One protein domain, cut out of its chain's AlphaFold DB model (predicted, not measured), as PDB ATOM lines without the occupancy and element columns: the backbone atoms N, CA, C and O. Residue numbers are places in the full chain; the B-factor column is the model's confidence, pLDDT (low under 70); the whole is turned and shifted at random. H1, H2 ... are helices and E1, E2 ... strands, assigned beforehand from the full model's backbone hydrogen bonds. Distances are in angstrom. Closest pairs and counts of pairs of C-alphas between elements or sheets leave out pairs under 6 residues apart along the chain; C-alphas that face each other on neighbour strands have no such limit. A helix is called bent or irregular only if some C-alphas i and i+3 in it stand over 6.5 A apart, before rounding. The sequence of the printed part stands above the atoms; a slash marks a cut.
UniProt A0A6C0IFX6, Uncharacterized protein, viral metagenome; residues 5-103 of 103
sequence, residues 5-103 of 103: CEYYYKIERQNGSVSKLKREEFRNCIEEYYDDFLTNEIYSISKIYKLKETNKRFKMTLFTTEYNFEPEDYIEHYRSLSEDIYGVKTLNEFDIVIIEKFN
ATOM      1  N   CYS A   5     -33.637 -18.944   1.823       89.62
ATOM      2  CA  CYS A   5     -33.757 -18.318   3.147       89.62
ATOM      3  C   CYS A   5     -34.490 -16.973   3.136       89.62
ATOM      4  O   CYS A   5     -35.006 -16.549   4.166       89.62
ATOM      5  N   GLU A   6     -34.540 -16.305   1.989       91.19
ATOM      6  CA  GLU A   6     -35.180 -15.004   1.819       91.19
ATOM      7  C   GLU A   6     -35.598 -14.850   0.356       91.19
ATOM      8  O   GLU A   6     -34.853 -15.253  -0.545       91.19
ATOM      9  N   TYR A   7     -36.767 -14.258   0.112       94.94
ATOM     10  CA  TYR A   7     -37.159 -13.815  -1.222       94.94
ATOM     11  C   TYR A   7     -38.128 -12.630  -1.180       94.94
ATOM     12  O   TYR A   7     -38.833 -12.414  -0.192       94.94
ATOM     13  N   TYR A   8     -38.164 -11.881  -2.278       95.62
ATOM     14  CA  TYR A   8     -39.134 -10.823  -2.552       95.62
ATOM     15  C   TYR A   8     -39.450 -10.785  -4.050       95.62
ATOM     16  O   TYR A   8     -38.683 -11.294  -4.872       95.62
ATOM     17  N   TYR A   9     -40.560 -10.156  -4.410       95.88
ATOM     18  CA  TYR A   9     -40.948  -9.893  -5.788       95.88
ATOM     19  C   TYR A   9     -40.515  -8.485  -6.179       95.88
ATOM     20  O   TYR A   9     -40.785  -7.514  -5.473       95.88
ATOM     21  N   LYS A  10     -39.804  -8.382  -7.295       95.75
ATOM     22  CA  LYS A  10     -39.462  -7.138  -7.973       95.75
ATOM     23  C   LYS A  10     -40.468  -6.942  -9.103       95.75
ATOM     24  O   LYS A  10     -40.571  -7.808  -9.967       95.75
ATOM     25  N   ILE A  11     -41.172  -5.819  -9.088       92.75
ATOM     26  CA  ILE A  11     -42.098  -5.415 -10.148       92.75
ATOM     27  C   ILE A  11     -41.503  -4.178 -10.805       92.75
ATOM     28  O   ILE A  11     -41.222  -3.192 -10.121       92.75
ATOM     29  N   GLU A  12     -41.264  -4.254 -12.106       92.50
ATOM     30  CA  GLU A  12     -40.739  -3.158 -12.918       92.50
ATOM     31  C   GLU A  12     -41.866  -2.652 -13.807       92.50
ATOM     32  O   GLU A  12     -42.538  -3.458 -14.450       92.50
ATOM     33  N   ARG A  13     -42.078  -1.335 -13.838       89.75
ATOM     34  CA  ARG A  13     -43.062  -0.697 -14.716       89.75
ATOM     35  C   ARG A  13     -42.387  -0.088 -15.949       89.75
ATOM     36  O   ARG A  13     -41.194   0.204 -15.914       89.75
ATOM     37  N   GLN A  14     -43.139   0.155 -17.019       87.88
ATOM     38  CA  GLN A  14     -42.661   0.711 -18.288       87.88
ATOM     39  C   GLN A  14     -42.078   2.117 -18.117       87.88
ATOM     40  O   GLN A  14     -41.127   2.479 -18.801       87.88
ATOM     41  N   ASN A  15     -42.575   2.886 -17.144       86.75
ATOM     42  CA  ASN A  15     -42.004   4.179 -16.763       86.75
ATOM     43  C   ASN A  15     -40.664   4.079 -15.991       86.75
ATOM     44  O   ASN A  15     -40.123   5.095 -15.555       86.75
ATOM     45  N   GLY A  16     -40.132   2.867 -15.790       86.19
ATOM     46  CA  GLY A  16     -38.877   2.599 -15.085       86.19
ATOM     47  C   GLY A  16     -38.996   2.533 -13.560       86.19
ATOM     48  O   GLY A  16     -38.001   2.268 -12.881       86.19
ATOM     49  N   SER A  17     -40.185   2.756 -12.991       89.31
ATOM     50  CA  SER A  17     -40.394   2.589 -11.550       89.31
ATOM     51  C   SER A  17     -40.272   1.124 -11.137       89.31
ATOM     52  O   SER A  17     -40.665   0.204 -11.856       89.31
ATOM     53  N   VAL A  18     -39.700   0.908  -9.951       92.19
ATOM     54  CA  VAL A  18     -39.438  -0.426  -9.413       92.19
ATOM     55  C   VAL A  18     -40.014  -0.536  -8.012       92.19
ATOM     56  O   VAL A  18     -39.649   0.230  -7.119       92.19
ATOM     57  N   SER A  19     -40.846  -1.549  -7.799       91.38
ATOM     58  CA  SER A  19     -41.367  -1.926  -6.487       91.38
ATOM     59  C   SER A  19     -40.743  -3.240  -6.027       91.38
ATOM     60  O   SER A  19     -40.475  -4.137  -6.830       91.38
ATOM     61  N   LYS A  20     -40.495  -3.358  -4.721       95.25
ATOM     62  CA  LYS A  20     -40.040  -4.596  -4.079       95.25
ATOM     63  C   LYS A  20     -41.047  -4.969  -3.007       95.25
ATOM     64  O   LYS A  20     -41.186  -4.221  -2.046       95.25
ATOM     65  N   LEU A  21     -41.721  -6.096  -3.185       93.56
ATOM     66  CA  LEU A  21     -42.811  -6.538  -2.326       93.56
ATOM     67  C   LEU A  21     -42.522  -7.928  -1.769       93.56
ATOM     68  O   LEU A  21     -42.007  -8.808  -2.465       93.56
ATOM     69  N   LYS A  22     -42.882  -8.157  -0.512       94.94
ATOM     70  CA  LYS A  22     -43.004  -9.508   0.036       94.94
ATOM     71  C   LYS A  22     -44.218 -10.202  -0.580       94.94
ATOM     72  O   LYS A  22     -45.076  -9.568  -1.187       94.94
ATOM     73  N   ARG A  23     -44.304 -11.520  -0.389       92.00
ATOM     74  CA  ARG A  23     -45.419 -12.336  -0.892       92.00
ATOM     75  C   ARG A  23     -46.784 -11.770  -0.506       92.00
ATOM     76  O   ARG A  23     -47.598 -11.571  -1.390       92.00
ATOM     77  N   GLU A  24     -47.008 -11.505   0.778       91.62
ATOM     78  CA  GLU A  24     -48.315 -11.041   1.264       91.62
ATOM     79  C   GLU A  24     -48.675  -9.656   0.717       91.62
ATOM     80  O   GLU A  24     -49.799  -9.435   0.290       91.62
ATOM     81  N   GLU A  25     -47.702  -8.743   0.639       91.12
ATOM     82  CA  GLU A  25     -47.910  -7.410   0.061       91.12
ATOM     83  C   GLU A  25     -48.298  -7.515  -1.416       91.12
ATOM     84  O   GLU A  25     -49.254  -6.883  -1.852       91.12
ATOM     85  N   PHE A  26     -47.590  -8.353  -2.179       89.75
ATOM     86  CA  PHE A  26     -47.901  -8.538  -3.590       89.75
ATOM     87  C   PHE A  26     -49.244  -9.244  -3.792       89.75
ATOM     88  O   PHE A  26     -50.023  -8.852  -4.657       89.75
ATOM     89  N   ARG A  27     -49.548 -10.249  -2.969       89.19
ATOM     90  CA  ARG A  27     -50.837 -10.939  -2.998       89.19
ATOM     91  C   ARG A  27     -51.990  -9.963  -2.791       89.19
ATOM     92  O   ARG A  27     -52.909  -9.963  -3.602       89.19
ATOM     93  N   ASN A  28     -51.896  -9.097  -1.786       87.56
ATOM     94  CA  ASN A  28     -52.912  -8.080  -1.537       87.56
ATOM     95  C   ASN A  28     -53.026  -7.107  -2.718       87.56
ATOM     96  O   ASN A  28     -54.132  -6.784  -3.124       87.56
ATOM     97  N   CYS A  29     -51.911  -6.699  -3.341       82.81
ATOM     98  CA  CYS A  29     -51.964  -5.857  -4.542       82.81
ATOM     99  C   CYS A  29     -52.707  -6.526  -5.712       82.81
ATOM    100  O   CYS A  29     -53.473  -5.855  -6.399       82.81
ATOM    101  N   ILE A  30     -52.487  -7.826  -5.937       81.25
ATOM    102  CA  ILE A  30     -53.189  -8.589  -6.980       81.25
ATOM    103  C   ILE A  30     -54.676  -8.723  -6.634       81.25
ATOM    104  O   ILE A  30     -55.501  -8.587  -7.526       81.25
ATOM    105  N   GLU A  31     -55.028  -9.004  -5.379       80.25
ATOM    106  CA  GLU A  31     -56.422  -9.220  -4.964       80.25
ATOM    107  C   GLU A  31     -57.238  -7.913  -4.908       80.25
ATOM    108  O   GLU A  31     -58.399  -7.909  -5.310       80.25
ATOM    109  N   GLU A  32     -56.645  -6.806  -4.452       72.69
ATOM    110  CA  GLU A  32     -57.341  -5.521  -4.270       72.69
ATOM    111  C   GLU A  32     -57.427  -4.681  -5.551       72.69
ATOM    112  O   GLU A  32     -58.391  -3.940  -5.729       72.69
ATOM    113  N   TYR A  33     -56.437  -4.783  -6.445       64.44
ATOM    114  CA  TYR A  33     -56.289  -3.869  -7.583       64.44
ATOM    115  C   TYR A  33     -56.057  -4.592  -8.908       64.44
ATOM    116  O   TYR A  33     -55.469  -3.999  -9.801       64.44
ATOM    117  N   TYR A  34     -56.479  -5.852  -9.062       65.81
ATOM    118  CA  TYR A  34     -56.145  -6.677 -10.235       65.81
ATOM    119  C   TYR A  34     -56.303  -5.950 -11.584       65.81
ATOM    120  O   TYR A  34     -55.377  -5.954 -12.395       65.81
ATOM    121  N   ASP A  35     -57.433  -5.267 -11.790       62.66
ATOM    122  CA  ASP A  35     -57.727  -4.545 -13.034       62.66
ATOM    123  C   ASP A  35     -56.854  -3.287 -13.210       62.66
ATOM    124  O   ASP A  35     -56.331  -3.035 -14.297       62.66
ATOM    125  N   ASP A  36     -56.598  -2.535 -12.136       61.69
ATOM    126  CA  ASP A  36     -55.674  -1.389 -12.138       61.69
ATOM    127  C   ASP A  36     -54.208  -1.834 -12.283       61.69
ATOM    128  O   ASP A  36     -53.360  -1.111 -12.804       61.69
ATOM    129  N   PHE A  37     -53.884  -3.037 -11.817       62.00
ATOM    130  CA  PHE A  37     -52.548  -3.622 -11.852       62.00
ATOM    131  C   PHE A  37     -52.216  -4.171 -13.247       62.00
ATOM    132  O   PHE A  37     -51.072  -4.062 -13.680       62.00
ATOM    133  N   LEU A  38     -53.217  -4.692 -13.971       58.75
ATOM    134  CA  LEU A  38     -53.114  -5.101 -15.378       58.75
ATOM    135  C   LEU A  38     -53.159  -3.917 -16.357       58.75
ATOM    136  O   LEU A  38     -52.496  -3.954 -17.390       58.75
ATOM    137  N   THR A  39     -53.909  -2.857 -16.043       55.78
ATOM    138  CA  THR A  39     -53.956  -1.645 -16.884       55.78
ATOM    139  C   THR A  39     -52.705  -0.772 -16.752       55.78
ATOM    140  O   THR A  39     -52.414   0.015 -17.653       55.78
ATOM    141  N   ASN A  40     -51.922  -0.928 -15.679       58.38
ATOM    142  CA  ASN A  40     -50.731  -0.122 -15.423       58.38
ATOM    143  C   ASN A  40     -49.433  -0.826 -15.808       58.38
ATOM    144  O   ASN A  40     -48.774  -1.407 -14.954       58.38
ATOM    145  N   GLU A  41     -48.991  -0.628 -17.050       74.56
ATOM    146  CA  GLU A  41     -47.569  -0.434 -17.371       74.56
ATOM    147  C   GLU A  41     -46.584  -1.476 -16.793       74.56
ATOM    148  O   GLU A  41     -45.443  -1.115 -16.538       74.56
ATOM    149  N   ILE A  42     -46.935  -2.738 -16.522       86.94
ATOM    150  CA  ILE A  42     -45.947  -3.682 -15.971       86.94
ATOM    151  C   ILE A  42     -45.023  -4.115 -17.098       86.94
ATOM    152  O   ILE A  42     -45.454  -4.649 -18.112       86.94
ATOM    153  N   TYR A  43     -43.733  -3.874 -16.901       89.88
ATOM    154  CA  TYR A  43     -42.680  -4.306 -17.803       89.88
ATOM    155  C   TYR A  43     -42.218  -5.723 -17.479       89.88
ATOM    156  O   TYR A  43     -42.057  -6.550 -18.368       89.88
ATOM    157  N   SER A  44     -41.984  -6.014 -16.195       92.25
ATOM    158  CA  SER A  44     -41.591  -7.356 -15.766       92.25
ATOM    159  C   SER A  44     -41.894  -7.615 -14.297       92.25
ATOM    160  O   SER A  44     -41.885  -6.703 -13.464       92.25
ATOM    161  N   ILE A  45     -42.108  -8.887 -13.974       93.19
ATOM    162  CA  ILE A  45     -42.241  -9.381 -12.605       93.19
ATOM    163  C   ILE A  45     -41.160 -10.431 -12.391       93.19
ATOM    164  O   ILE A  45     -40.943 -11.316 -13.219       93.19
ATOM    165  N   SER A  46     -40.427 -10.338 -11.288       95.25
ATOM    166  CA  SER A  46     -39.364 -11.291 -10.976       95.25
ATOM    167  C   SER A  46     -39.284 -11.601  -9.493       95.25
ATOM    168  O   SER A  46     -39.265 -10.701  -8.662       95.25
ATOM    169  N   LYS A  47     -39.132 -12.875  -9.149       95.69
ATOM    170  CA  LYS A  47     -38.777 -13.309  -7.801       95.69
ATOM    171  C   LYS A  47     -37.264 -13.237  -7.628       95.69
ATOM    172  O   LYS A  47     -36.507 -13.906  -8.332       95.69
ATOM    173  N   ILE A  48     -36.820 -12.434  -6.671       96.12
ATOM    174  CA  ILE A  48     -35.423 -12.375  -6.251       96.12
ATOM    175  C   ILE A  48     -35.297 -13.174  -4.966       96.12
ATOM    176  O   ILE A  48     -35.942 -12.844  -3.972       96.12
ATOM    177  N   TYR A  49     -34.467 -14.211  -4.973       94.44
ATOM    178  CA  TYR A  49     -34.318 -15.097  -3.825       94.44
ATOM    179  C   TYR A  49     -32.854 -15.397  -3.520       94.44
ATOM    180  O   TYR A  49     -31.965 -15.232  -4.359       94.44
ATOM    181  N   LYS A  50     -32.605 -15.803  -2.278       93.81
ATOM    182  CA  LYS A  50     -31.271 -16.063  -1.746       93.81
ATOM    183  C   LYS A  50     -31.175 -17.481  -1.202       93.81
ATOM    184  O   LYS A  50     -32.042 -17.906  -0.437       93.81
ATOM    185  N   LEU A  51     -30.099 -18.179  -1.560       92.12
ATOM    186  CA  LEU A  51     -29.795 -19.505  -1.028       92.12
ATOM    187  C   LEU A  51     -29.017 -19.409   0.283       92.12
ATOM    188  O   LEU A  51     -28.085 -18.611   0.411       92.12
ATOM    189  N   LYS A  52     -29.387 -20.247   1.249       89.38
ATOM    190  CA  LYS A  52     -28.802 -20.279   2.592       89.38
ATOM    191  C   LYS A  52     -27.361 -20.783   2.580       89.38
ATOM    192  O   LYS A  52     -26.514 -20.215   3.260       89.38
ATOM    193  N   GLU A  53     -27.084 -21.818   1.795       88.81
ATOM    194  CA  GLU A  53     -25.820 -22.565   1.808       88.81
ATOM    195  C   GLU A  53     -24.708 -21.804   1.090       88.81
ATOM    196  O   GLU A  53     -23.566 -21.784   1.533       88.81
ATOM    197  N   THR A  54     -25.045 -21.165  -0.031       87.56
ATOM    198  CA  THR A  54     -24.066 -20.482  -0.890       87.56
ATOM    199  C   THR A  54     -24.095 -18.968  -0.741       87.56
ATOM    200  O   THR A  54     -23.238 -18.288  -1.303       87.56
ATOM    201  N   ASN A  55     -25.091 -18.419  -0.032       88.12
ATOM    202  CA  ASN A  55     -25.345 -16.981   0.079       88.12
ATOM    203  C   ASN A  55     -25.597 -16.289  -1.283       88.12
ATOM    204  O   ASN A  55     -25.673 -15.058  -1.344       88.12
ATOM    205  N   LYS A  56     -25.730 -17.063  -2.374       90.62
ATOM    206  CA  LYS A  56     -25.955 -16.570  -3.737       90.62
ATOM    207  C   LYS A  56     -27.385 -16.076  -3.903       90.62
ATOM    208  O   LYS A  56     -28.316 -16.603  -3.292       90.62
ATOM    209  N   ARG A  57     -27.542 -15.063  -4.754       93.38
ATOM    210  CA  ARG A  57     -28.833 -14.495  -5.142       93.38
ATOM    211  C   ARG A  57     -29.154 -14.863  -6.579       93.38
ATOM    212  O   ARG A  57     -28.275 -14.811  -7.434       93.38
ATOM    213  N   PHE A  58     -30.418 -15.166  -6.818       93.56
ATOM    214  CA  PHE A  58     -30.944 -15.536  -8.121       93.56
ATOM    215  C   PHE A  58     -32.146 -14.658  -8.461       93.56
ATOM    216  O   PHE A  58     -32.855 -14.179  -7.569       93.56
ATOM    217  N   LYS A  59     -32.349 -14.443  -9.762       94.69
ATOM    218  CA  LYS A  59     -33.523 -13.787 -10.339       94.69
ATOM    219  C   LYS A  59     -34.289 -14.836 -11.136       94.69
ATOM    220  O   LYS A  59     -33.721 -15.437 -12.041       94.69
ATOM    221  N   MET A  60     -35.558 -15.019 -10.800       93.94
ATOM    222  CA  MET A  60     -36.506 -15.846 -11.538       93.94
ATOM    223  C   MET A  60     -37.564 -14.921 -12.135       93.94
ATOM    224  O   MET A  60     -38.245 -14.222 -11.386       93.94
ATOM    225  N   THR A  61     -37.651 -14.847 -13.459       93.88
ATOM    226  CA  THR A  61     -38.586 -13.957 -14.158       93.88
ATOM    227  C   THR A  61     -39.922 -14.673 -14.318       93.88
ATOM    228  O   THR A  61     -39.969 -15.750 -14.889       93.88
ATOM    229  N   LEU A  62     -40.999 -14.089 -13.800       93.00
ATOM    230  CA  LEU A  62     -42.343 -14.681 -13.834       93.00
ATOM    231  C   LEU A  62     -43.204 -14.106 -14.964       93.00
ATOM    232  O   LEU A  62     -44.172 -14.725 -15.382       93.00
ATOM    233  N   PHE A  63     -42.854 -12.906 -15.422       91.31
ATOM    234  CA  PHE A  63     -43.508 -12.201 -16.515       91.31
ATOM    235  C   PHE A  63     -42.545 -11.157 -17.085       91.31
ATOM    236  O   PHE A  63     -41.769 -10.548 -16.332       91.31
ATOM    237  N   THR A  64     -42.604 -10.924 -18.392       90.62
ATOM    238  CA  THR A  64     -41.911  -9.824 -19.069       90.62
ATOM    239  C   THR A  64     -42.621  -9.474 -20.369       90.62
ATOM    240  O   THR A  64     -43.078 -10.362 -21.072       90.62
ATOM    241  N   THR A  65     -42.655  -8.196 -20.740       88.62
ATOM    242  CA  THR A  65     -43.206  -7.773 -22.039       88.62
ATOM    243  C   THR A  65     -42.243  -8.002 -23.207       88.62
ATOM    244  O   THR A  65     -42.627  -7.827 -24.358       88.62
ATOM    245  N   GLU A  66     -40.973  -8.333 -22.939       86.25
ATOM    246  CA  GLU A  66     -39.970  -8.585 -23.991       86.25
ATOM    247  C   GLU A  66     -40.209  -9.897 -24.752       86.25
ATOM    248  O   GLU A  66     -39.806 -10.019 -25.909       86.25
ATOM    249  N   TYR A  67     -40.836 -10.879 -24.105       81.44
ATOM    250  CA  TYR A  67     -41.037 -12.216 -24.647       81.44
ATOM    251  C   TYR A  67     -42.433 -12.703 -24.290       81.44
ATOM    252  O   TYR A  67     -42.861 -12.533 -23.155       81.44
ATOM    253  N   ASN A  68     -43.107 -13.341 -25.244       77.69
ATOM    254  CA  ASN A  68     -44.430 -13.917 -25.040       77.69
ATOM    255  C   ASN A  68     -44.286 -15.443 -25.027       77.69
ATOM    256  O   ASN A  68     -44.254 -16.069 -26.087       77.69
ATOM    257  N   PHE A  69     -44.086 -16.012 -23.839       80.19
ATOM    258  CA  PHE A  69     -44.088 -17.459 -23.632       80.19
ATOM    259  C   PHE A  69     -45.420 -17.871 -23.024       80.19
ATOM    260  O   PHE A  69     -45.980 -17.123 -22.223       80.19
ATOM    261  N   GLU A  70     -45.890 -19.066 -23.365       89.06
ATOM    262  CA  GLU A  70     -47.080 -19.612 -22.725       89.06
ATOM    263  C   GLU A  70     -46.794 -19.876 -21.231       89.06
ATOM    264  O   GLU A  70     -45.661 -20.235 -20.864       89.06
ATOM    265  N   PRO A  71     -47.789 -19.716 -20.341       90.06
ATOM    266  CA  PRO A  71     -47.642 -20.006 -18.916       90.06
ATOM    267  C   PRO A  71     -47.025 -21.383 -18.625       90.06
ATOM    268  O   PRO A  71     -46.176 -21.514 -17.733       90.06
ATOM    269  N   GLU A  72     -47.410 -22.412 -19.383       91.56
ATOM    270  CA  GLU A  72     -46.910 -23.776 -19.212       91.56
ATOM    271  C   GLU A  72     -45.403 -23.881 -19.468       91.56
ATOM    272  O   GLU A  72     -44.710 -24.556 -18.700       91.56
ATOM    273  N   ASP A  73     -44.882 -23.167 -20.470       89.94
ATOM    274  CA  ASP A  73     -43.458 -23.175 -20.822       89.94
ATOM    275  C   ASP A  73     -42.607 -22.606 -19.680       89.94
ATOM    276  O   ASP A  73     -41.566 -23.165 -19.313       89.94
ATOM    277  N   TYR A  74     -43.070 -21.516 -19.055       87.38
ATOM    278  CA  TYR A  74     -42.418 -20.935 -17.878       87.38
ATOM    279  C   TYR A  74     -42.386 -21.917 -16.703       87.38
ATOM    280  O   TYR A  74     -41.352 -22.090 -16.043       87.38
ATOM    281  N   ILE A  75     -43.521 -22.562 -16.427       89.94
ATOM    282  CA  ILE A  75     -43.665 -23.497 -15.309       89.94
ATOM    283  C   ILE A  75     -42.784 -24.731 -15.526       89.94
ATOM    284  O   ILE A  75     -42.081 -25.150 -14.600       89.94
ATOM    285  N   GLU A  76     -42.798 -25.308 -16.728       91.69
ATOM    286  CA  GLU A  76     -41.982 -26.471 -17.074       91.69
ATOM    287  C   GLU A  76     -40.489 -26.141 -17.006       91.69
ATOM    288  O   GLU A  76     -39.727 -26.873 -16.359       91.69
ATOM    289  N   HIS A  77     -40.081 -24.995 -17.561       90.69
ATOM    290  CA  HIS A  77     -38.701 -24.524 -17.481       90.69
ATOM    291  C   HIS A  77     -38.210 -24.492 -16.029       90.69
ATOM    292  O   HIS A  77     -37.197 -25.119 -15.703       90.69
ATOM    293  N   TYR A  78     -38.948 -23.836 -15.128       90.44
ATOM    294  CA  TYR A  78     -38.531 -23.718 -13.729       90.44
ATOM    295  C   TYR A  78     -38.596 -25.030 -12.947       90.44
ATOM    296  O   TYR A  78     -37.767 -25.241 -12.060       90.44
ATOM    297  N   ARG A  79     -39.520 -25.937 -13.283       89.94
ATOM    298  CA  ARG A  79     -39.568 -27.286 -12.694       89.94
ATOM    299  C   ARG A  79     -38.397 -28.165 -13.130       89.94
ATOM    300  O   ARG A  79     -38.007 -29.049 -12.373       89.94
ATOM    301  N   SER A  80     -37.830 -27.921 -14.312       90.06
ATOM    302  CA  SER A  80     -36.680 -28.678 -14.821       90.06
ATOM    303  C   SER A  80     -35.329 -28.250 -14.226       90.06
ATOM    304  O   SER A  80     -34.326 -28.947 -14.401       90.06
ATOM    305  N   LEU A  81     -35.273 -27.118 -13.510       88.62
ATOM    306  CA  LEU A  81     -34.027 -26.603 -12.941       88.62
ATOM    307  C   LEU A  81     -33.491 -27.492 -11.810       88.62
ATOM    308  O   LEU A  81     -34.224 -27.981 -10.955       88.62
ATOM    309  N   SER A  82     -32.164 -27.636 -11.760       87.69
ATOM    310  CA  SER A  82     -31.487 -28.408 -10.714       87.69
ATOM    311  C   SER A  82     -31.667 -27.771  -9.331       87.69
ATOM    312  O   SER A  82     -31.157 -26.680  -9.065       87.69
ATOM    313  N   GLU A  83     -32.312 -28.492  -8.413       86.88
ATOM    314  CA  GLU A  83     -32.523 -28.042  -7.031       86.88
ATOM    315  C   GLU A  83     -31.220 -27.870  -6.230       86.88
ATOM    316  O   GLU A  83     -31.168 -27.110  -5.260       86.88
ATOM    317  N   ASP A  84     -30.141 -28.546  -6.629       84.44
ATOM    318  CA  ASP A  84     -28.830 -28.390  -5.994       84.44
ATOM    319  C   ASP A  84     -28.166 -27.054  -6.344       84.44
ATOM    320  O   ASP A  84     -27.418 -26.507  -5.532       84.44
ATOM    321  N   ILE A  85     -28.464 -26.507  -7.526       85.12
ATOM    322  CA  ILE A  85     -27.913 -25.232  -7.999       85.12
ATOM    323  C   ILE A  85     -28.847 -24.074  -7.646       85.12
ATOM    324  O   ILE A  85     -28.390 -23.048  -7.141       85.12
ATOM    325  N   TYR A  86     -30.140 -24.237  -7.928       84.50
ATOM    326  CA  TYR A  86     -31.133 -23.164  -7.878       84.50
ATOM    327  C   TYR A  86     -31.975 -23.171  -6.608       84.50
ATOM    328  O   TYR A  86     -32.611 -22.162  -6.322       84.50
ATOM    329  N   GLY A  87     -31.928 -24.248  -5.825       82.81
ATOM    330  CA  GLY A  87     -32.695 -24.413  -4.600       82.81
ATOM    331  C   GLY A  87     -33.908 -25.328  -4.760       82.81
ATOM    332  O   GLY A  87     -34.523 -25.420  -5.824       82.81
ATOM    333  N   VAL A  88     -34.265 -26.002  -3.670       80.00
ATOM    334  CA  VAL A  88     -35.447 -26.865  -3.579       80.00
ATOM    335  C   VAL A  88     -36.718 -26.028  -3.623       80.00
ATOM    336  O   VAL A  88     -36.803 -25.006  -2.932       80.00
ATOM    337  N   LYS A  89     -37.727 -26.497  -4.372       76.94
ATOM    338  CA  LYS A  89     -39.052 -25.843  -4.470       76.94
ATOM    339  C   LYS A  89     -38.950 -24.353  -4.814       76.94
ATOM    340  O   LYS A  89     -39.619 -23.505  -4.219       76.94
ATOM    341  N   THR A  90     -38.075 -24.036  -5.769       84.50
ATOM    342  CA  THR A  90     -37.845 -22.653  -6.195       84.50
ATOM    343  C   THR A  90     -39.111 -22.024  -6.770       84.50
ATOM    344  O   THR A  90     -39.397 -20.870  -6.451       84.50
ATOM    345  N   LEU A  91     -39.895 -22.795  -7.528       90.81
ATOM    346  CA  LEU A  91     -41.232 -22.427  -7.982       90.81
ATOM    347  C   LEU A  91     -42.267 -22.830  -6.920       90.81
ATOM    348  O   LEU A  91     -42.449 -24.016  -6.640       90.81
ATOM    349  N   ASN A  92     -42.923 -21.845  -6.311       90.56
ATOM    350  CA  ASN A  92     -44.011 -22.049  -5.357       90.56
ATOM    351  C   ASN A  92     -45.386 -21.818  -6.017       90.56
ATOM    352  O   ASN A  92     -45.479 -21.322  -7.134       90.56
ATOM    353  N   GLU A  93     -46.466 -22.160  -5.313       91.50
ATOM    354  CA  GLU A  93     -47.840 -22.017  -5.829       91.50
ATOM    355  C   GLU A  93     -48.206 -20.574  -6.195       91.50
ATOM    356  O   GLU A  93     -48.919 -20.344  -7.162       91.50
ATOM    357  N   PHE A  94     -47.707 -19.586  -5.449       91.19
ATOM    358  CA  PHE A  94     -47.982 -18.183  -5.750       91.19
ATOM    359  C   PHE A  94     -47.212 -17.696  -6.984       91.19
ATOM    360  O   PHE A  94     -47.735 -16.885  -7.738       91.19
ATOM    361  N   ASP A  95     -46.010 -18.227  -7.230       92.94
ATOM    362  CA  ASP A  95     -45.261 -17.975  -8.463       92.94
ATOM    363  C   ASP A  95     -46.053 -18.466  -9.686       92.94
ATOM    364  O   ASP A  95     -46.122 -17.760 -10.686       92.94
ATOM    365  N   ILE A  96     -46.692 -19.640  -9.581       91.81
ATOM    366  CA  ILE A  96     -47.557 -20.201 -10.634       91.81
ATOM    367  C   ILE A  96     -48.760 -19.290 -10.884       91.81
ATOM    368  O   ILE A  96     -49.008 -18.924 -12.025       91.81
ATOM    369  N   VAL A  97     -49.438 -18.841  -9.821       90.69
ATOM    370  CA  VAL A  97     -50.565 -17.896  -9.934       90.69
ATOM    371  C   VAL A  97     -50.156 -16.605 -10.646       90.69
ATOM    372  O   VAL A  97     -50.952 -16.051 -11.396       90.69
ATOM    373  N   ILE A  98     -48.933 -16.110 -10.428       90.31
ATOM    374  CA  ILE A  98     -48.415 -14.942 -11.154       90.31
ATOM    375  C   ILE A  98     -48.198 -15.289 -12.632       90.31
ATOM    376  O   ILE A  98     -48.631 -14.534 -13.493       90.31
ATOM    377  N   ILE A  99     -47.553 -16.415 -12.939       91.44
ATOM    378  CA  ILE A  99     -47.285 -16.812 -14.329       91.44
ATOM    379  C   ILE A  99     -48.594 -16.954 -15.120       91.44
ATOM    380  O   ILE A  99     -48.705 -16.364 -16.189       91.44
ATOM    381  N   GLU A 100     -49.591 -17.650 -14.568       90.06
ATOM    382  CA  GLU A 100     -50.898 -17.902 -15.203       90.06
ATOM    383  C   GLU A 100     -51.765 -16.646 -15.367       90.06
ATOM    384  O   GLU A 100     -52.656 -16.610 -16.209       90.06
ATOM    385  N   LYS A 101     -51.569 -15.629 -14.523       86.06
ATOM    386  CA  LYS A 101     -52.371 -14.398 -14.557       86.06
ATOM    387  C   LYS A 101     -51.820 -13.335 -15.502       86.06
ATOM    388  O   LYS A 101     -52.589 -12.470 -15.918       86.06
ATOM    389  N   PHE A 102     -50.509 -13.343 -15.748       85.19
ATOM    390  CA  PHE A 102     -49.815 -12.247 -16.430       85.19
ATOM    391  C   PHE A 102     -49.268 -12.600 -17.819       85.19
ATOM    392  O   PHE A 102     -49.016 -11.665 -18.573       85.19
ATOM    393  N   ASN A 103     -49.082 -13.879 -18.160       80.75
ATOM    394  CA  ASN A 103     -48.727 -14.317 -19.520       80.75
ATOM    395  C   ASN A 103     -49.977 -14.853 -20.221       80.75
ATOM    396  O   ASN A 103     -50.137 -14.550 -21.421       80.75
TER     397      ASN A 103
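What this domain is: This is residues 5 to 103 of the 103 residues of an uncharacterized protein of viral metagenome (UniProt A0A6C0IFX6). A strongly twisted sheet of four strands has two helices, H1 and H4, side by side over one face; a third helix, H2, lies beyond the E4 edge next to H4. The short H3 is near the ends of E3 and E4 that join in their hairpin, and H1 has a kink of 91 degrees near residue 33. The printed part has 99 residues, with four named helices and four named strands in the order E1 E2 H1 E3 E4 H2 H3 H4. The sheet runs E2 E1 E3 E4, all antiparallel, and the class is mixed, helices and strands. The whole is compact, with a radius of gyration of the C-alphas of 13.5 A, and elongated, spanning 38 by 25 by 23 A.

Where its parts are: E1, residues 5 to 13, begins at C-alpha 5 (-33.757, -18.318, 3.147) and is 26.8 A long. E2 is residues 18 to 21, 9.9 A. H1, residues 23 to 39, is 21.0 A long and irregular: C-alphas 32 and 35 are 8.8 A apart. E3, residues 42 to 51, measures 27.1 A, and E4, residues 57 to 64, 19.7 A. H2 is residues 71 to 80, 14.6 A, and H3 residues 83 to 86, 5.1 A. H4, residues 93 to 102, is 14.6 A long and ends at C-alpha 102 (-49.815, -12.247, -16.430).

How they stand to each other: E1 and E3 are antiparallel inner strands, with N 10 and O 46 2.7 A apart. E1 and E2 form a hairpin, with N 9 and O 21 at 2.8 A; E3 and E4 form another, with N 47 and O 60 at 2.8 A. E2, H1 and E3 make a split strand-helix-strand unit, two strands running the same way with E1 between them, and its crossover is right-handed. H1 and H4 lie on the same face, making two layers, a sheet with helices on one face. H4 is over E3 and E4 at a height over the sheet of 10.0 A; its closest C-alphas to E4 are Ile 99 and Leu 62, 5.4 A. H1, at 11.4 A, is over E2 and, only just, with 3 of its C-alphas, over E1. H1 and H4 are close but not clearly touching, the C-alphas of Leu 38 and Phe 102 being 7.9 A apart. H2 touches H4, closest at the C-alphas of Pro 71 and Glu 100, 5.4 A, opposite ways at a shallow tilt of 34 degrees, only just short of steep. H2 and H3 only graze the sheet, and H3 is apart from H1. Every O i to N i+4 pair is within hydrogen-bond range in H2 and H4, 11 of 13 in H1; H3 is too short for one, and its single O i to N i+3 pair is not within range.

The domain as a whole: The C-alphas farthest apart, of Thr 39 and Glu 53, are 39.7 A apart. The printed part has no cut and no long link. Its mean pLDDT is 86.9, with residues 33 to 40 under 70.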